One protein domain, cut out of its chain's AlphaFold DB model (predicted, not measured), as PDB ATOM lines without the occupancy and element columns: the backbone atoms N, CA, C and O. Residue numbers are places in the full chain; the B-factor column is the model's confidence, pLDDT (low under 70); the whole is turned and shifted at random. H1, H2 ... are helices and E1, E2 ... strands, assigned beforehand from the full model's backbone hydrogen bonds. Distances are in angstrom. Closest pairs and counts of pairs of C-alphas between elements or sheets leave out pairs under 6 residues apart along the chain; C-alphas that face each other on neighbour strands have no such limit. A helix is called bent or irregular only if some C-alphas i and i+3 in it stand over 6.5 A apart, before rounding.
ATOM      1  N   THR A   5       6.001  40.683  60.605       54.78
ATOM      2  CA  THR A   5       4.675  40.207  61.025       54.78
ATOM      3  C   THR A   5       3.993  41.106  62.053       54.78
ATOM      4  O   THR A   5       2.781  41.283  61.964       54.78
ATOM      5  N   ASP A   6       4.742  41.711  62.974       44.62
ATOM      6  CA  ASP A   6       4.198  42.601  64.004       44.62
ATOM      7  C   ASP A   6       3.798  43.953  63.400       44.62
ATOM      8  O   ASP A   6       2.755  44.504  63.743       44.62
ATOM      9  N   LEU A   7       4.588  44.471  62.449       50.03
ATOM     10  CA  LEU A   7       4.246  45.686  61.699       50.03
ATOM     11  C   LEU A   7       3.004  45.470  60.832       50.03
ATOM     12  O   LEU A   7       2.082  46.278  60.885       50.03
ATOM     13  N   LEU A   8       2.924  44.345  60.117       56.31
ATOM     14  CA  LEU A   8       1.738  43.984  59.339       56.31
ATOM     15  C   LEU A   8       0.507  43.800  60.235       56.31
ATOM     16  O   LEU A   8      -0.581  44.231  59.863       56.31
ATOM     17  N   GLN A   9       0.659  43.219  61.429       55.62
ATOM     18  CA  GLN A   9      -0.439  43.104  62.391       55.62
ATOM     19  C   GLN A   9      -0.901  44.467  62.908       55.62
ATOM     20  O   GLN A   9      -2.103  44.716  62.926       55.62
ATOM     21  N   ILE A  10       0.016  45.361  63.282       52.62
ATOM     22  CA  ILE A  10      -0.321  46.703  63.782       52.62
ATOM     23  C   ILE A  10      -0.972  47.550  62.687       52.62
ATOM     24  O   ILE A  10      -2.013  48.159  62.927       52.62
ATOM     25  N   GLU A  11      -0.404  47.562  61.479       57.69
ATOM     26  CA  GLU A  11      -1.007  48.246  60.335       57.69
ATOM     27  C   GLU A  11      -2.390  47.663  60.038       57.69
ATOM     28  O   GLU A  11      -3.339  48.423  59.846       57.69
ATOM     29  N   SER A  12      -2.528  46.330  60.085       60.97
ATOM     30  CA  SER A  12      -3.811  45.680  59.833       60.97
ATOM     31  C   SER A  12      -4.827  46.069  60.891       60.97
ATOM     32  O   SER A  12      -5.943  46.408  60.533       60.97
ATOM     33  N   GLN A  13      -4.453  46.111  62.173       60.50
ATOM     34  CA  GLN A  13      -5.360  46.469  63.257       60.50
ATOM     35  C   GLN A  13      -5.802  47.931  63.158       60.50
ATOM     36  O   GLN A  13      -6.976  48.215  63.340       60.50
ATOM     37  N   ILE A  14      -4.905  48.856  62.801       60.12
ATOM     38  CA  ILE A  14      -5.250  50.273  62.602       60.12
ATOM     39  C   ILE A  14      -6.218  50.437  61.429       60.12
ATOM     40  O   ILE A  14      -7.188  51.191  61.519       60.12
ATOM     41  N   VAL A  15      -5.954  49.742  60.324       61.09
ATOM     42  CA  VAL A  15      -6.843  49.722  59.159       61.09
ATOM     43  C   VAL A  15      -8.189  49.105  59.551       61.09
ATOM     44  O   VAL A  15      -9.230  49.695  59.281       61.09
ATOM     45  N   TRP A  16      -8.189  47.999  60.291       63.53
ATOM     46  CA  TRP A  16      -9.390  47.323  60.779       63.53
ATOM     47  C   TRP A  16     -10.227  48.170  61.739       63.53
ATOM     48  O   TRP A  16     -11.440  48.277  61.564       63.53
ATOM     49  N   ASP A  17      -9.604  48.816  62.718       65.31
ATOM     50  CA  ASP A  17     -10.285  49.670  63.694       65.31
ATOM     51  C   ASP A  17     -10.964  50.859  63.007       65.31
ATOM     52  O   ASP A  17     -12.032  51.309  63.423       65.31
ATOM     53  N   ARG A  18     -10.369  51.355  61.917       63.91
ATOM     54  CA  ARG A  18     -10.917  52.470  61.142       63.91
ATOM     55  C   ARG A  18     -11.993  52.036  60.148       63.91
ATOM     56  O   ARG A  18     -12.975  52.751  59.994       63.91
ATOM     57  N   LEU A  19     -11.866  50.855  59.549       62.03
ATOM     58  CA  LEU A  19     -12.875  50.282  58.649       62.03
ATOM     59  C   LEU A  19     -14.124  49.780  59.385       62.03
ATOM     60  O   LEU A  19     -15.212  49.749  58.820       62.03
ATOM     61  N   THR A  20     -13.984  49.385  60.649       62.62
ATOM     62  CA  THR A  20     -15.112  48.984  61.507       62.62
ATOM     63  C   THR A  20     -15.739  50.157  62.265       62.62
ATOM     64  O   THR A  20     -16.743  49.976  62.966       62.62
ATOM     65  N   ALA A  21     -15.190  51.368  62.111       60.81
ATOM     66  CA  ALA A  21     -15.803  52.583  62.620       60.81
ATOM     67  C   ALA A  21     -17.115  52.888  61.863       60.81
ATOM     68  O   ALA A  21     -17.269  52.499  60.704       60.81
ATOM     69  N   PRO A  22     -18.085  53.568  62.500       58.03
ATOM     70  CA  PRO A  22     -19.302  53.997  61.818       58.03
ATOM     71  C   PRO A  22     -18.959  54.900  60.632       58.03
ATOM     72  O   PRO A  22     -18.203  55.863  60.793       58.03
ATOM     73  N   ASP A  23     -19.533  54.624  59.463       55.81
ATOM     74  CA  ASP A  23     -19.414  55.510  58.314       55.81
ATOM     75  C   ASP A  23     -19.952  56.899  58.678       55.81
ATOM     76  O   ASP A  23     -21.054  57.063  59.205       55.81
ATOM     77  N   HIS A  24     -19.159  57.922  58.385       50.19
ATOM     78  CA  HIS A  24     -19.456  59.302  58.748       50.19
ATOM     79  C   HIS A  24     -20.691  59.884  58.035       50.19
ATOM     80  O   HIS A  24     -21.195  60.920  58.470       50.19
ATOM     81  N   ARG A  25     -21.179  59.260  56.951       41.19
ATOM     82  CA  ARG A  25     -22.351  59.727  56.188       41.19
ATOM     83  C   ARG A  25     -23.645  59.027  56.603       41.19
ATOM     84  O   ARG A  25     -24.693  59.664  56.620       41.19
ATOM     85  N   THR A  26     -23.579  57.742  56.928       54.91
ATOM     86  CA  THR A  26     -24.738  56.869  57.179       54.91
ATOM     87  C   THR A  26     -24.871  56.442  58.640       54.91
ATOM     88  O   THR A  26     -25.958  56.068  59.072       54.91
ATOM     89  N   GLY A  27     -23.789  56.503  59.421       62.16
ATOM     90  CA  GLY A  27     -23.733  56.032  60.805       62.16
ATOM     91  C   GLY A  27     -23.724  54.506  60.962       62.16
ATOM     92  O   GLY A  27     -23.668  54.027  62.095       62.16
ATOM     93  N   GLN A  28     -23.771  53.741  59.866       59.81
ATOM     94  CA  GLN A  28     -23.676  52.278  59.876       59.81
ATOM     95  C   GLN A  28     -22.216  51.829  59.837       59.81
ATOM     96  O   GLN A  28     -21.380  52.483  59.214       59.81
ATOM     97  N   ARG A  29     -21.883  50.717  60.500       64.44
ATOM     98  CA  ARG A  29     -20.537  50.139  60.405       64.44
ATOM     99  C   ARG A  29     -20.506  49.177  59.230       64.44
ATOM    100  O   ARG A  29     -21.404  48.355  59.086       64.44
ATOM    101  N   LEU A  30     -19.423  49.196  58.452       62.66
ATOM    102  CA  LEU A  30     -19.195  48.194  57.399       62.66
ATOM    103  C   LEU A  30     -19.202  46.757  57.961       62.66
ATOM    104  O   LEU A  30     -19.556  45.819  57.259       62.66
ATOM    105  N   ALA A  31     -18.855  46.590  59.241       64.00
ATOM    106  CA  ALA A  31     -18.885  45.308  59.943       64.00
ATOM    107  C   ALA A  31     -20.296  44.760  60.226       64.00
ATOM    108  O   ALA A  31     -20.417  43.588  60.585       64.00
ATOM    109  N   ASP A  32     -21.344  45.578  60.099       71.44
ATOM    110  CA  ASP A  32     -22.713  45.157  60.405       71.44
ATOM    111  C   ASP A  32     -23.309  44.279  59.280       71.44
ATOM    112  O   ASP A  32     -24.258  43.534  59.523       71.44
ATOM    113  N   ASP A  33     -22.724  44.310  58.074       76.69
ATOM    114  CA  ASP A  33     -23.022  43.383  56.976       76.69
ATOM    115  C   ASP A  33     -21.896  42.331  56.852       76.69
ATOM    116  O   ASP A  33     -20.769  42.659  56.462       76.69
ATOM    117  N   PRO A  34     -22.171  41.043  57.142       79.50
ATOM    118  CA  PRO A  34     -21.180  39.972  57.043       79.50
ATOM    119  C   PRO A  34     -20.535  39.839  55.659       79.50
ATOM    120  O   PRO A  34     -19.379  39.427  55.557       79.50
ATOM    121  N   THR A  35     -21.260  40.180  54.595       79.94
ATOM    122  CA  THR A  35     -20.764  40.109  53.216       79.94
ATOM    123  C   THR A  35     -19.707  41.179  52.993       79.94
ATOM    124  O   THR A  35     -18.612  40.876  52.513       79.94
ATOM    125  N   VAL A  36     -20.001  42.410  53.425       76.75
ATOM    126  CA  VAL A  36     -19.070  43.547  53.385       76.75
ATOM    127  C   VAL A  36     -17.816  43.237  54.189       76.75
ATOM    128  O   VAL A  36     -16.703  43.396  53.688       76.75
ATOM    129  N   TYR A  37     -17.985  42.716  55.404       77.62
ATOM    130  CA  TYR A  37     -16.869  42.340  56.263       77.62
ATOM    131  C   TYR A  37     -15.937  41.316  55.600       77.62
ATOM    132  O   TYR A  37     -14.718  41.494  55.599       77.62
ATOM    133  N   VAL A  38     -16.492  40.256  55.005       83.50
ATOM    134  CA  VAL A  38     -15.696  39.214  54.339       83.50
ATOM    135  C   VAL A  38     -14.933  39.775  53.142       83.50
ATOM    136  O   VAL A  38     -13.757  39.450  52.974       83.50
ATOM    137  N   GLN A  39     -15.561  40.615  52.316       83.75
ATOM    138  CA  GLN A  39     -14.875  41.198  51.161       83.75
ATOM    139  C   GLN A  39     -13.788  42.184  51.585       83.75
ATOM    140  O   GLN A  39     -12.676  42.121  51.063       83.75
ATOM    141  N   MET A  40     -14.046  43.001  52.605       84.94
ATOM    142  CA  MET A  40     -13.021  43.857  53.189       84.94
ATOM    143  C   MET A  40     -11.852  43.033  53.748       84.94
ATOM    144  O   MET A  40     -10.693  43.372  53.522       84.94
ATOM    145  N   ALA A  41     -12.125  41.905  54.410       85.81
ATOM    146  CA  ALA A  41     -11.081  41.026  54.935       85.81
ATOM    147  C   ALA A  41     -10.203  40.439  53.837       85.81
ATOM    148  O   ALA A  41      -8.976  40.444  53.956       85.81
ATOM    149  N   LYS A  42     -10.827  39.969  52.754       88.75
ATOM    150  CA  LYS A  42     -10.110  39.505  51.565       88.75
ATOM    151  C   LYS A  42      -9.265  40.630  50.975       88.75
ATOM    152  O   LYS A  42      -8.100  40.392  50.667       88.75
ATOM    153  N   LEU A  43      -9.818  41.840  50.862       90.06
ATOM    154  CA  LEU A  43      -9.119  42.995  50.299       90.06
ATOM    155  C   LEU A  43      -7.895  43.369  51.126       90.06
ATOM    156  O   LEU A  43      -6.807  43.469  50.570       90.06
ATOM    157  N   VAL A  44      -8.047  43.510  52.440       87.88
ATOM    158  CA  VAL A  44      -6.941  43.834  53.351       87.88
ATOM    159  C   VAL A  44      -5.870  42.741  53.312       87.88
ATOM    160  O   VAL A  44      -4.681  43.040  53.212       87.88
ATOM    161  N   ALA A  45      -6.264  41.463  53.323       88.12
ATOM    162  CA  ALA A  45      -5.316  40.355  53.230       88.12
ATOM    163  C   ALA A  45      -4.534  40.369  51.904       88.12
ATOM    164  O   ALA A  45      -3.306  40.261  51.912       88.12
ATOM    165  N   GLN A  46      -5.222  40.546  50.773       89.25
ATOM    166  CA  GLN A  46      -4.586  40.626  49.457       89.25
ATOM    167  C   GLN A  46      -3.705  41.871  49.327       89.25
ATOM    168  O   GLN A  46      -2.589  41.773  48.817       89.25
ATOM    169  N   PHE A  47      -4.144  43.014  49.857       90.56
ATOM    170  CA  PHE A  47      -3.343  44.235  49.931       90.56
ATOM    171  C   PHE A  47      -1.997  43.959  50.602       90.56
ATOM    172  O   PHE A  47      -0.962  44.264  50.017       90.56
ATOM    173  N   TYR A  48      -1.975  43.287  51.757       85.25
ATOM    174  CA  TYR A  48      -0.717  42.948  52.428       85.25
ATOM    175  C   TYR A  48       0.144  41.936  51.666       85.25
ATOM    176  O   TYR A  48       1.372  42.041  51.686       85.25
ATOM    177  N   VAL A  49      -0.462  40.975  50.962       87.12
ATOM    178  CA  VAL A  49       0.273  40.046  50.086       87.12
ATOM    179  C   VAL A  49       0.976  40.800  48.957       87.12
ATOM    180  O   VAL A  49       2.145  40.525  48.674       87.12
ATOM    181  N   HIS A  50       0.286  41.746  48.321       85.31
ATOM    182  CA  HIS A  50       0.849  42.588  47.269       85.31
ATOM    183  C   HIS A  50       1.914  43.535  47.821       85.31
ATOM    184  O   HIS A  50       3.042  43.530  47.327       85.31
ATOM    185  N   ARG A  51       1.611  44.221  48.923       83.25
ATOM    186  CA  ARG A  51       2.522  45.134  49.613       83.25
ATOM    187  C   ARG A  51       3.825  44.470  50.017       83.25
ATOM    188  O   ARG A  51       4.884  45.047  49.821       83.25
ATOM    189  N   ARG A  52       3.791  43.230  50.511       80.44
ATOM    190  CA  ARG A  52       5.010  42.492  50.881       80.44
ATOM    191  C   ARG A  52       5.957  42.268  49.698       80.44
ATOM    192  O   ARG A  52       7.158  42.158  49.909       80.44
ATOM    193  N   ARG A  53       5.446  42.188  48.465       77.94
ATOM    194  CA  ARG A  53       6.288  42.078  47.255       77.94
ATOM    195  C   ARG A  53       6.957  43.398  46.886       77.94
ATOM    196  O   ARG A  53       7.951  43.381  46.175       77.94
ATOM    197  N   HIS A  54       6.386  44.500  47.352       73.88
ATOM    198  CA  HIS A  54       6.840  45.861  47.114       73.88
ATOM    199  C   HIS A  54       7.512  46.465  48.355       73.88
ATOM    200  O   HIS A  54       7.902  47.619  48.333       73.88
ATOM    201  N   PHE A  55       7.651  45.722  49.455       70.88
ATOM    202  CA  PHE A  55       8.265  46.233  50.676       70.88
ATOM    203  C   PHE A  55       9.788  46.165  50.573       70.88
ATOM    204  O   PHE A  55      10.337  45.078  50.398       70.88
ATOM    205  N   GLU A  56      10.452  47.311  50.731       65.62
ATOM    206  CA  GLU A  56      11.909  47.415  50.749       65.62
ATOM    207  C   GLU A  56      12.394  47.567  52.206       65.62
ATOM    208  O   GLU A  56      12.220  48.633  52.811       65.62
ATOM    209  N   PRO A  57      12.993  46.520  52.811       59.56
ATOM    210  CA  PRO A  57      13.350  46.524  54.230       59.56
ATOM    211  C   PRO A  57      14.378  47.592  54.606       59.56
ATOM    212  O   PRO A  57      14.403  48.034  55.754       59.56
ATOM    213  N   GLU A  58      15.227  47.997  53.660       56.50
ATOM    214  CA  GLU A  58      16.323  48.939  53.898       56.50
ATOM    215  C   GLU A  58      15.834  50.373  54.135       56.50
ATOM    216  O   GLU A  58      16.433  51.107  54.921       56.50
ATOM    217  N   ILE A  59      14.729  50.757  53.493       58.03
ATOM    218  CA  ILE A  59      14.111  52.084  53.642       58.03
ATOM    219  C   ILE A  59      12.844  52.050  54.505       58.03
ATOM    220  O   ILE A  59      12.376  53.097  54.938       58.03
ATOM    221  N   GLY A  60      12.309  50.859  54.804       59.06
ATOM    222  CA  GLY A  60      11.117  50.693  55.639       59.06
ATOM    223  C   GLY A  60       9.826  51.183  54.976       59.06
ATOM    224  O   GLY A  60       8.844  51.447  55.667       59.06
ATOM    225  N   GLU A  61       9.821  51.305  53.649       59.91
ATOM    226  CA  GLU A  61       8.709  51.824  52.856       59.91
ATOM    227  C   GLU A  61       8.301  50.824  51.768       59.91
ATOM    228  O   GLU A  61       9.069  49.939  51.381       59.91
ATOM    229  N   ALA A  62       7.068  50.954  51.269       64.81
ATOM    230  CA  ALA A  62       6.696  50.256  50.049       64.81
ATOM    231  C   ALA A  62       7.317  50.992  48.857       64.81
ATOM    232  O   ALA A  62       7.024  52.160  48.600       64.81
ATOM    233  N   TRP A  63       8.199  50.299  48.152       70.12
ATOM    234  CA  TRP A  63       8.765  50.708  46.886       70.12
ATOM    235  C   TRP A  63       7.830  50.300  45.750       70.12
ATOM    236  O   TRP A  63       7.561  49.120  45.523       70.12
ATOM    237  N   HIS A  64       7.363  51.288  44.997       79.12
ATOM    238  CA  HIS A  64       6.603  51.057  43.780       79.12
ATOM    239  C   HIS A  64       7.463  51.454  42.582       79.12
ATOM    240  O   HIS A  64       7.997  52.567  42.567       79.12
ATOM    241  N   PRO A  65       7.616  50.581  41.572       74.75
ATOM    242  CA  PRO A  65       8.418  50.918  40.410       74.75
ATOM    243  C   PRO A  65       7.759  52.064  39.631       74.75
ATOM    244  O   PRO A  65       6.533  52.197  39.617       74.75
ATOM    245  N   GLU A  66       8.554  52.883  38.936       84.62
ATOM    246  CA  GLU A  66       8.029  54.009  38.143       84.62
ATOM    247  C   GLU A  66       6.967  53.562  37.122       84.62
ATOM    248  O   GLU A  66       5.999  54.279  36.865       84.62
ATOM    249  N   ASN A  67       7.106  52.339  36.603       89.19
ATOM    250  CA  ASN A  67       6.193  51.704  35.654       89.19
ATOM    251  C   ASN A  67       5.098  50.842  36.324       89.19
ATOM    252  O   ASN A  67       4.621  49.861  35.739       89.19
ATOM    253  N   TRP A  68       4.707  51.141  37.570       90.50
ATOM    254  CA  TRP A  68       3.684  50.358  38.278       90.50
ATOM    255  C   TRP A  68       2.360  50.305  37.504       90.50
ATOM    256  O   TRP A  68       1.673  49.286  37.543       90.50
ATOM    257  N   ARG A  69       2.013  51.368  36.763       92.62
ATOM    258  CA  ARG A  69       0.784  51.439  35.955       92.62
ATOM    259  C   ARG A  69       0.815  50.413  34.829       92.62
ATOM    260  O   ARG A  69      -0.159  49.697  34.624       92.62
ATOM    261  N   GLU A  70       1.928  50.327  34.111       91.94
ATOM    262  CA  GLU A  70       2.148  49.369  33.026       91.94
ATOM    263  C   GLU A  70       2.159  47.943  33.578       91.94
ATOM    264  O   GLU A  70       1.415  47.096  33.091       91.94
ATOM    265  N   THR A  71       2.891  47.718  34.671       90.44
ATOM    266  CA  THR A  71       2.965  46.419  35.362       90.44
ATOM    267  C   THR A  71       1.577  45.912  35.763       90.44
ATOM    268  O   THR A  71       1.238  44.740  35.590       90.44
ATOM    269  N   LEU A  72       0.740  46.806  36.287       91.00
ATOM    270  CA  LEU A  72      -0.618  46.489  36.702       91.00
ATOM    271  C   LEU A  72      -1.518  46.131  35.505       91.00
ATOM    272  O   LEU A  72      -2.297  45.184  35.594       91.00
ATOM    273  N   ARG A  73      -1.383  46.841  34.376       91.75
ATOM    274  CA  ARG A  73      -2.131  46.571  33.132       91.75
ATOM    275  C   ARG A  73      -1.732  45.261  32.469       91.75
ATOM    276  O   ARG A  73      -2.596  44.541  31.978       91.75
ATOM    277  N   GLU A  74      -0.441  44.953  32.456       91.50
ATOM    278  CA  GLU A  74       0.078  43.689  31.930       91.50
ATOM    279  C   GLU A  74      -0.446  42.500  32.737       91.50
ATOM    280  O   GLU A  74      -0.797  41.465  32.173       91.50
ATOM    281  N   ARG A  75      -0.549  42.668  34.061       91.50
ATOM    282  CA  ARG A  75      -1.068  41.641  34.964       91.50
ATOM    283  C   ARG A  75      -2.586  41.486  34.887       91.50
ATOM    284  O   ARG A  75      -3.081  40.364  34.955       91.50
ATOM    285  N   TYR A  76      -3.315  42.592  34.770       91.94
ATOM    286  CA  TYR A  76      -4.775  42.624  34.794       91.94
ATOM    287  C   TYR A  76      -5.304  43.378  33.570       91.94
ATOM    288  O   TYR A  76      -5.512  44.591  33.597       91.94
ATOM    289  N   SER A  77      -5.566  42.638  32.490       87.81
ATOM    290  CA  SER A  77      -5.942  43.191  31.178       87.81
ATOM    291  C   SER A  77      -7.228  44.033  31.173       87.81
ATOM    292  O   SER A  77      -7.425  44.843  30.270       87.81
ATOM    293  N   GLY A  78      -8.091  43.886  32.185       86.38
ATOM    294  CA  GLY A  78      -9.289  44.712  32.376       86.38
ATOM    295  C   GLY A  78      -9.017  46.158  32.794       86.38
ATOM    296  O   GLY A  78      -9.899  47.013  32.690       86.38
ATOM    297  N   LEU A  79      -7.799  46.466  33.233       90.31
ATOM    298  CA  LEU A  79      -7.423  47.774  33.757       90.31
ATOM    299  C   LEU A  79      -6.911  48.726  32.666       90.31
ATOM    300  O   LEU A  79      -5.891  49.391  32.816       90.31
ATOM    301  N   SER A  80      -7.616  48.812  31.540       85.19
ATOM    302  CA  SER A  80      -7.183  49.589  30.369       85.19
ATOM    303  C   SER A  80      -7.285  51.114  30.532       85.19
ATOM    304  O   SER A  80      -6.840  51.854  29.655       85.19
ATOM    305  N   GLY A  81      -7.903  51.593  31.612       87.38
ATOM    306  CA  GLY A  81      -8.142  53.007  31.885       87.38
ATOM    307  C   GLY A  81      -6.923  53.825  32.319       87.38
ATOM    308  O   GLY A  81      -5.814  53.319  32.524       87.38
ATOM    309  N   ALA A  82      -7.142  55.133  32.479       90.94
ATOM    310  CA  ALA A  82      -6.164  56.033  33.087       90.94
ATOM    311  C   ALA A  82      -6.173  55.917  34.625       90.94
ATOM    312  O   ALA A  82      -7.218  55.677  35.229       90.94
ATOM    313  N   PHE A  83      -5.002  56.110  35.238       94.62
ATOM    314  CA  PHE A  83      -4.819  56.154  36.690       94.62
ATOM    315  C   PHE A  83      -4.326  57.536  37.094       94.62
ATOM    316  O   PHE A  83      -3.165  57.871  36.850       94.62
ATOM    317  N   ASP A  84      -5.211  58.309  37.704       95.12
ATOM    318  CA  ASP A  84      -4.975  59.667  38.187       95.12
ATOM    319  C   ASP A  84      -4.908  59.678  39.719       95.12
ATOM    320  O   ASP A  84      -5.723  60.277  40.419       95.12
ATOM    321  N   PHE A  85      -3.984  58.868  40.227       94.12
ATOM    322  CA  PHE A  85      -3.610  58.761  41.630       94.12
ATOM    323  C   PHE A  85      -2.144  58.311  41.728       94.12
ATOM    324  O   PHE A  85      -1.554  57.853  40.737       94.12
ATOM    325  N   GLU A  86      -1.560  58.455  42.914       93.19
ATOM    326  CA  GLU A  86      -0.147  58.177  43.188       93.19
ATOM    327  C   GLU A  86       0.140  56.698  43.516       93.19
ATOM    328  O   GLU A  86      -0.752  55.897  43.792       93.19
ATOM    329  N   ALA A  87       1.412  56.295  43.450       93.19
ATOM    330  CA  ALA A  87       1.795  54.879  43.468       93.19
ATOM    331  C   ALA A  87       1.379  54.114  44.739       93.19
ATOM    332  O   ALA A  87       1.146  52.911  44.672       93.19
ATOM    333  N   GLY A  88       1.213  54.799  45.871       92.19
ATOM    334  CA  GLY A  88       0.860  54.200  47.158       92.19
ATOM    335  C   GLY A  88      -0.477  53.458  47.187       92.19
ATOM    336  O   GLY A  88      -0.707  52.626  48.065       92.19
ATOM    337  N   TRP A  89      -1.358  53.707  46.220       94.75
ATOM    338  CA  TRP A  89      -2.618  52.979  46.077       94.75
ATOM    339  C   TRP A  89      -2.575  51.835  45.056       94.75
ATOM    340  O   TRP A  89      -3.583  51.144  44.865       94.75
ATOM    341  N   CYS A  90      -1.434  51.566  44.412       93.75
ATOM    342  CA  CYS A  90      -1.344  50.493  43.419       93.75
ATOM    343  C   CYS A  90      -1.592  49.102  44.022       93.75
ATOM    344  O   CYS A  90      -2.129  48.225  43.342       93.75
ATOM    345  N   ASP A  91      -1.248  48.890  45.296       92.62
ATOM    346  CA  ASP A  91      -1.485  47.621  45.992       92.62
ATOM    347  C   ASP A  91      -2.971  47.388  46.278       92.62
ATOM    348  O   ASP A  91      -3.434  46.253  46.184       92.62
ATOM    349  N   ILE A  92      -3.739  48.452  46.550       94.50
ATOM    350  CA  ILE A  92      -5.202  48.372  46.699       94.50
ATOM    351  C   ILE A  92      -5.819  47.941  45.368       94.50
ATOM    352  O   ILE A  92      -6.618  47.008  45.321       94.50
ATOM    353  N   MET A  93      -5.393  48.571  44.268       95.00
ATOM    354  CA  MET A  93      -5.844  48.218  42.921       95.00
ATOM    355  C   MET A  93      -5.458  46.784  42.541       95.00
ATOM    356  O   MET A  93      -6.271  46.041  41.993       95.00
ATOM    357  N   SER A  94      -4.236  46.366  42.876       94.00
ATOM    358  CA  SER A  94      -3.765  44.999  42.638       94.00
ATOM    359  C   SER A  94      -4.578  43.964  43.410       94.00
ATOM    360  O   SER A  94      -4.879  42.904  42.861       94.00
ATOM    361  N   ALA A  95      -4.929  44.274  44.662       93.94
ATOM    362  CA  ALA A  95      -5.712  43.418  45.541       93.94
ATOM    363  C   ALA A  95      -7.165  43.282  45.074       93.94
ATOM    364  O   ALA A  95      -7.672  42.166  44.988       93.94
ATOM    365  N   GLY A  96      -7.809  44.394  44.704       93.94
ATOM    366  CA  GLY A  96      -9.152  44.373  44.125       93.94
ATOM    367  C   GLY A  96      -9.199  43.563  42.831       93.94
ATOM    368  O   GLY A  96     -10.014  42.654  42.695       93.94
ATOM    369  N   ALA A  97      -8.260  43.807  41.913       93.38
ATOM    370  CA  ALA A  97      -8.169  43.050  40.667       93.38
ATOM    371  C   ALA A  97      -7.916  41.547  40.896       93.38
ATOM    372  O   ALA A  97      -8.477  40.726  40.173       93.38
ATOM    373  N   ALA A  98      -7.121  41.181  41.910       93.00
ATOM    374  CA  ALA A  98      -6.896  39.784  42.287       93.00
ATOM    375  C   ALA A  98      -8.175  39.105  42.797       93.00
ATOM    376  O   ALA A  98      -8.488  38.009  42.350       93.00
ATOM    377  N   ILE A  99      -8.942  39.763  43.675       92.19
ATOM    378  CA  ILE A  99     -10.211  39.220  44.192       92.19
ATOM    379  C   ILE A  99     -11.199  38.967  43.056       92.19
ATOM    380  O   ILE A  99     -11.826  37.912  43.003       92.19
ATOM    381  N   VAL A 100     -11.311  39.920  42.131       90.50
ATOM    382  CA  VAL A 100     -12.192  39.790  40.967       90.50
ATOM    383  C   VAL A 100     -11.734  38.657  40.044       90.50
ATOM    384  O   VAL A 100     -12.557  37.865  39.591       90.50
ATOM    385  N   ALA A 101     -10.425  38.533  39.810       91.00
ATOM    386  CA  ALA A 101      -9.863  37.444  39.015       91.00
ATOM    387  C   ALA A 101     -10.080  36.065  39.662       91.00
ATOM    388  O   ALA A 101     -10.414  35.110  38.961       91.00
ATOM    389  N   ASP A 102      -9.948  35.959  40.986       90.50
ATOM    390  CA  ASP A 102     -10.193  34.724  41.742       90.50
ATOM    391  C   ASP A 102     -11.669  34.286  41.674       90.50
ATOM    392  O   ASP A 102     -11.964  33.092  41.744       90.50
ATOM    393  N   ALA A 103     -12.593  35.231  41.477       88.44
ATOM    394  CA  ALA A 103     -14.005  34.957  41.210       88.44
ATOM    395  C   ALA A 103     -14.287  34.532  39.750       88.44
ATOM    396  O   ALA A 103     -15.427  34.228  39.407       88.44
ATOM    397  N   GLY A 104     -13.264  34.484  38.888       89.25
ATOM    398  CA  GLY A 104     -13.395  34.162  37.464       89.25
ATOM    399  C   GLY A 104     -13.813  35.347  36.589       89.25
ATOM    400  O   GLY A 104     -14.123  35.152  35.415       89.25
ATOM    401  N   GLU A 105     -13.801  36.559  37.140       89.56
ATOM    402  CA  GLU A 105     -14.217  37.787  36.468       89.56
ATOM    403  C   GLU A 105     -13.020  38.683  36.122       89.56
ATOM    404  O   GLU A 105     -11.863  38.411  36.441       89.56
ATOM    405  N   THR A 106     -13.275  39.780  35.413       89.69
ATOM    406  CA  THR A 106     -12.247  40.772  35.072       89.69
ATOM    407  C   THR A 106     -12.671  42.155  35.541       89.69
ATOM    408  O   THR A 106     -13.701  42.669  35.109       89.69
ATOM    409  N   LEU A 107     -11.841  42.790  36.375       88.94
ATOM    410  CA  LEU A 107     -12.085  44.151  36.848       88.94
ATOM    411  C   LEU A 107     -11.893  45.143  35.689       88.94
ATOM    412  O   LEU A 107     -10.770  45.369  35.241       88.94
ATOM    413  N   LYS A 108     -12.995  45.703  35.175       90.00
ATOM    414  CA  LYS A 108     -13.014  46.601  34.008       90.00
ATOM    415  C   LYS A 108     -13.071  48.065  34.429       90.00
ATOM    416  O   LYS A 108     -14.156  48.612  34.625       90.00
ATOM    417  N   ILE A 109     -11.911  48.708  34.511       90.75
ATOM    418  CA  ILE A 109     -11.790  50.122  34.893       90.75
ATOM    419  C   ILE A 109     -11.479  50.972  33.666       90.75
ATOM    420  O   ILE A 109     -10.466  50.773  32.993       90.75
ATOM    421  N   SER A 110     -12.349  51.942  33.385       90.38
ATOM    422  CA  SER A 110     -12.154  52.944  32.332       90.38
ATOM    423  C   SER A 110     -11.371  54.155  32.837       90.38
ATOM    424  O   SER A 110     -10.613  54.759  32.077       90.38
ATOM    425  N   TYR A 111     -11.502  54.482  34.122       93.38
ATOM    426  CA  TYR A 111     -10.748  55.544  34.770       93.38
ATOM    427  C   TYR A 111     -10.742  55.336  36.284       93.38
ATOM    428  O   TYR A 111     -11.762  54.976  36.861       93.38
ATOM    429  N   ALA A 112      -9.617  55.579  36.938       94.56
ATOM    430  CA  ALA A 112      -9.545  55.625  38.389       94.56
ATOM    431  C   ALA A 112      -8.769  56.863  38.812       94.56
ATOM    432  O   ALA A 112      -7.754  57.199  38.201       94.56
ATOM    433  N   LYS A 113      -9.262  57.555  39.836       95.62
ATOM    434  CA  LYS A 113      -8.717  58.845  40.260       95.62
ATOM    435  C   LYS A 113      -8.794  59.040  41.763       95.62
ATOM    436  O   LYS A 113      -9.618  58.410  42.424       95.62
ATOM    437  N   GLU A 114      -7.995  59.964  42.271       95.50
ATOM    438  CA  GLU A 114      -8.215  60.560  43.585       95.50
ATOM    439  C   GLU A 114      -9.458  61.466  43.567       95.50
ATOM    440  O   GLU A 114      -9.732  62.196  42.605       95.50
ATOM    441  N   LYS A 115     -10.261  61.380  44.628       94.44
ATOM    442  CA  LYS A 115     -11.377  62.282  44.891       94.44
ATOM    443  C   LYS A 115     -11.632  62.386  46.396       94.44
ATOM    444  O   LYS A 115     -12.101  61.446  47.021       94.44
ATOM    445  N   TYR A 116     -11.435  63.573  46.961       93.81
ATOM    446  CA  TYR A 116     -11.645  63.852  48.390       93.81
ATOM    447  C   TYR A 116     -10.777  62.998  49.342       93.81
ATOM    448  O   TYR A 116     -11.204  62.636  50.443       93.81
ATOM    449  N   GLY A 117      -9.554  62.682  48.926       93.12
ATOM    450  CA  GLY A 117      -8.622  61.821  49.640       93.12
ATOM    451  C   GLY A 117      -8.967  60.332  49.572       93.12
ATOM    452  O   GLY A 117      -8.350  59.558  50.299       93.12
ATOM    453  N   SER A 118      -9.922  59.917  48.735       93.50
ATOM    454  CA  SER A 118     -10.224  58.507  48.463       93.50
ATOM    455  C   SER A 118     -10.008  58.151  46.993       93.50
ATOM    456  O   SER A 118      -9.957  59.015  46.114       93.50
ATOM    457  N   MET A 119      -9.872  56.859  46.719       95.19
ATOM    458  CA  MET A 119      -9.900  56.300  45.378       95.19
ATOM    459  C   MET A 119     -11.344  56.267  44.878       95.19
ATOM    460  O   MET A 119     -12.234  55.777  45.563       95.19
ATOM    461  N   SER A 120     -11.572  56.757  43.664       92.50
ATOM    462  CA  SER A 120     -12.836  56.612  42.943       92.50
ATOM    463  C   SER A 120     -12.612  55.851  41.646       92.50
ATOM    464  O   SER A 120     -11.784  56.261  40.822       92.50
ATOM    465  N   LEU A 121     -13.380  54.783  41.442       91.62
ATOM    466  CA  LEU A 121     -13.335  53.961  40.241       91.62
ATOM    467  C   LEU A 121     -14.488  54.307  39.293       91.62
ATOM    468  O   LEU A 121     -15.613  54.578  39.699       91.62
ATOM    469  N   PHE A 122     -14.194  54.299  37.998       89.38
ATOM    470  CA  PHE A 122     -15.176  54.366  36.927       89.38
ATOM    471  C   PHE A 122     -15.012  53.119  36.076       89.38
ATOM    472  O   PHE A 122     -13.938  52.855  35.527       89.38
ATOM    473  N   SER A 123     -16.092  52.363  35.940       84.25
ATOM    474  CA  SER A 123     -16.141  51.169  35.111       84.25
ATOM    475  C   SER A 123     -16.860  51.434  33.795       84.25
ATOM    476  O   SER A 123     -17.684  52.339  33.661       84.25
ATOM    477  N   SER A 124     -16.513  50.657  32.770       74.50
ATOM    478  CA  SER A 124     -17.230  50.657  31.485       74.50
ATOM    479  C   SER A 124     -18.453  49.731  31.484       74.50
ATOM    480  O   SER A 124     -19.241  49.749  30.540       74.50
ATOM    481  N   SER A 125     -18.622  48.933  32.538       72.06
ATOM    482  CA  SER A 125     -19.737  48.015  32.754       72.06
ATOM    483  C   SER A 125     -20.266  48.171  34.172       72.06
ATOM    484  O   SER A 125     -19.480  48.387  35.089       72.06
ATOM    485  N   TYR A 126     -21.578  48.021  34.359       64.06
ATOM    486  CA  TYR A 126     -22.143  47.953  35.705       64.06
ATOM    487  C   TYR A 126     -21.489  46.811  36.478       64.06
ATOM    488  O   TYR A 126     -21.402  45.691  35.974       64.06
ATOM    489  N   PHE A 127     -21.008  47.128  37.675       68.12
ATOM    490  CA  PHE A 127     -20.683  46.124  38.668       68.12
ATOM    491  C   PHE A 127     -21.994  45.587  39.238       68.12
ATOM    492  O   PHE A 127     -22.912  46.361  39.511       68.12
ATOM    493  N   ASP A 128     -22.107  44.273  39.378       69.12
ATOM    494  CA  ASP A 128     -23.188  43.640  40.118       69.12
ATOM    495  C   ASP A 128     -22.631  42.880  41.327       69.12
ATOM    496  O   ASP A 128     -21.463  42.485  41.373       69.12
ATOM    497  N   GLY A 129     -23.471  42.752  42.357       75.00
ATOM    498  CA  GLY A 129     -23.197  41.954  43.552       75.00
ATOM    499  C   GLY A 129     -21.823  42.201  44.179       75.00
ATOM    500  O   GLY A 129     -21.568  43.248  44.769       75.00
ATOM    501  N   GLU A 130     -20.945  41.200  44.086       71.69
ATOM    502  CA  GLU A 130     -19.633  41.206  44.741       71.69
ATOM    503  C   GLU A 130     -18.663  42.249  44.168       71.69
ATOM    504  O   GLU A 130     -17.807  42.736  44.902       71.69
ATOM    505  N   LEU A 131     -18.793  42.628  42.892       75.00
ATOM    506  CA  LEU A 131     -17.883  43.588  42.260       75.00
ATOM    507  C   LEU A 131     -18.093  45.011  42.787       75.00
ATOM    508  O   LEU A 131     -17.123  45.719  43.047       75.00
ATOM    509  N   ASP A 132     -19.355  45.398  42.989       81.50
ATOM    510  CA  ASP A 132     -19.738  46.698  43.558       81.50
ATOM    511  C   ASP A 132     -19.246  46.821  45.006       81.50
ATOM    512  O   ASP A 132     -18.786  47.866  45.474       81.50
ATOM    513  N   LEU A 133     -19.251  45.685  45.705       82.19
ATOM    514  CA  LEU A 133     -18.728  45.600  47.051       82.19
ATOM    515  C   LEU A 133     -17.197  45.703  47.099       82.19
ATOM    516  O   LEU A 133     -16.666  46.363  47.993       82.19
ATOM    517  N   VAL A 134     -16.475  45.091  46.158       86.69
ATOM    518  CA  VAL A 134     -15.013  45.242  46.065       86.69
ATOM    519  C   VAL A 134     -14.636  46.698  45.790       86.69
ATOM    520  O   VAL A 134     -13.758  47.211  46.480       86.69
ATOM    521  N   ASP A 135     -15.324  47.377  44.868       87.56
ATOM    522  CA  ASP A 135     -15.133  48.813  44.601       87.56
ATOM    523  C   ASP A 135     -15.342  49.651  45.875       87.56
ATOM    524  O   ASP A 135     -14.441  50.366  46.322       87.56
ATOM    525  N   SER A 136     -16.472  49.441  46.558       85.25
ATOM    526  CA  SER A 136     -16.779  50.100  47.836       85.25
ATOM    527  C   SER A 136     -15.702  49.854  48.901       85.25
ATOM    528  O   SER A 136     -15.326  50.760  49.648       85.25
ATOM    529  N   CYS A 137     -15.165  48.632  48.973       86.50
ATOM    530  CA  CYS A 137     -14.090  48.297  49.903       86.50
ATOM    531  C   CYS A 137     -12.768  48.984  49.528       86.50
ATOM    532  O   CYS A 137     -12.034  49.414  50.418       86.50
ATOM    533  N   MET A 138     -12.456  49.114  48.236       92.50
ATOM    534  CA  MET A 138     -11.260  49.813  47.757       92.50
ATOM    535  C   MET A 138     -11.320  51.309  48.068       92.50
ATOM    536  O   MET A 138     -10.337  51.858  48.578       92.50
ATOM    537  N   GLU A 139     -12.467  51.956  47.842       91.12
ATOM    538  CA  GLU A 139     -12.693  53.346  48.252       91.12
ATOM    539  C   GLU A 139     -12.509  53.494  49.772       91.12
ATOM    540  O   GLU A 139     -11.722  54.331  50.224       91.12
ATOM    541  N   ALA A 140     -13.156  52.642  50.570       87.56
ATOM    542  CA  ALA A 140     -13.070  52.694  52.030       87.56
ATOM    543  C   ALA A 140     -11.654  52.416  52.569       87.56
ATOM    544  O   ALA A 140     -11.233  53.033  53.546       87.56
ATOM    545  N   LEU A 141     -10.879  51.532  51.938       90.06
ATOM    546  CA  LEU A 141      -9.496  51.271  52.339       90.06
ATOM    547  C   LEU A 141      -8.573  52.449  51.995       90.06
ATOM    548  O   LEU A 141      -7.690  52.801  52.781       90.06
TER     549      LEU A 141
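What this domain is: This is residues 5 to 141 of the 177 residues of an uncharacterized protein of Devosia sp. Leaf64 (UniProt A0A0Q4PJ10). Helix H4 runs through the middle of a rounded body, with H3 and H5 along two sides of it, the long helix H2 crossing it, and a small three-stranded sheet beside the end of H5, only grazed by H4. H1 lies at the periphery, close to H2 and only just touching the end of H5. The printed part has 137 residues with five named helices and three named strands, in the order H1 H2 H3 E1 H4 E2 E3 H5; the class is mostly helix. The sheet is mixed, in the order E1 E2 E3. The whole is compact, with a radius of gyration of the C-alphas of 14.7 A and spans of 40 by 39 by 30 A.

Where its parts are: H1, residues 5 to 19, begins at C-alpha 5 (4.675, 40.207, 61.025) and is 20.4 A long. H2, residues 34 to 54, is the longest helix at 30.3 A. H3 is residues 68 to 75, and E1 residues 82 to 84. H4, residues 87 to 102, begins at C-alpha 87 (1.795, 54.879, 43.468), is 23.5 A long and is irregular: C-alphas 88 and 91 are 7.1 A apart. E2, residues 109 to 115, and E3, residues 118 to 123, form a hairpin. H5, residues 130 to 141, is 16.2 A long and ends at C-alpha 141 (-9.496, 51.271, 52.339).

How they stand to each other: H4 and H5 are the hubs, touching three helices each. H2, with residues 42 to 51, touches H4 at a steep tilt of 57 degrees, opposite ways; the closest C-alphas, of Gln 46 and Ala 95, are 4.9 A apart. H5 touches H4 at a shallow tilt of 21 degrees, opposite ways, closest at the C-alphas of Val 134 and Gly 96, 6.2 A. H3 touches H4 at a shallow tilt of 11 degrees, the same way, closest at the C-alphas of Leu 72 and Ser 94, 6.9 A. H5 stands at the sheet's level; the closest C-alphas of H5 and E3, those of Glu 139 and Met 119, are 5.0 A apart. E1 and E2 are parallel, with N 84 and O 112 at 2.8 A; E2 and E3 are antiparallel, with N 120 and O 113 at 2.8 A. E1, H4 and E2 make a strand-helix-strand unit, two parallel neighbour strands with a helix between, and its crossover is left-handed. Every O i to N i+4 pair is within hydrogen-bond range in H1, H3 and H5, against 16 of 17 in H2 and 10 of 12 in H4.

The domain as a whole: The C-alphas farthest apart, of Glu 58 and Tyr 126, are 42.6 A apart. The printed part has no cut. The links H1 to H2 and H2 to H3 are long; in the latter, residues 55 to 56 pair antiparallel with 61 to 62. Mean pLDDT of the printed part is 79.9, with residues 5 to 31, 56 to 62 and 126 to 128 under 70.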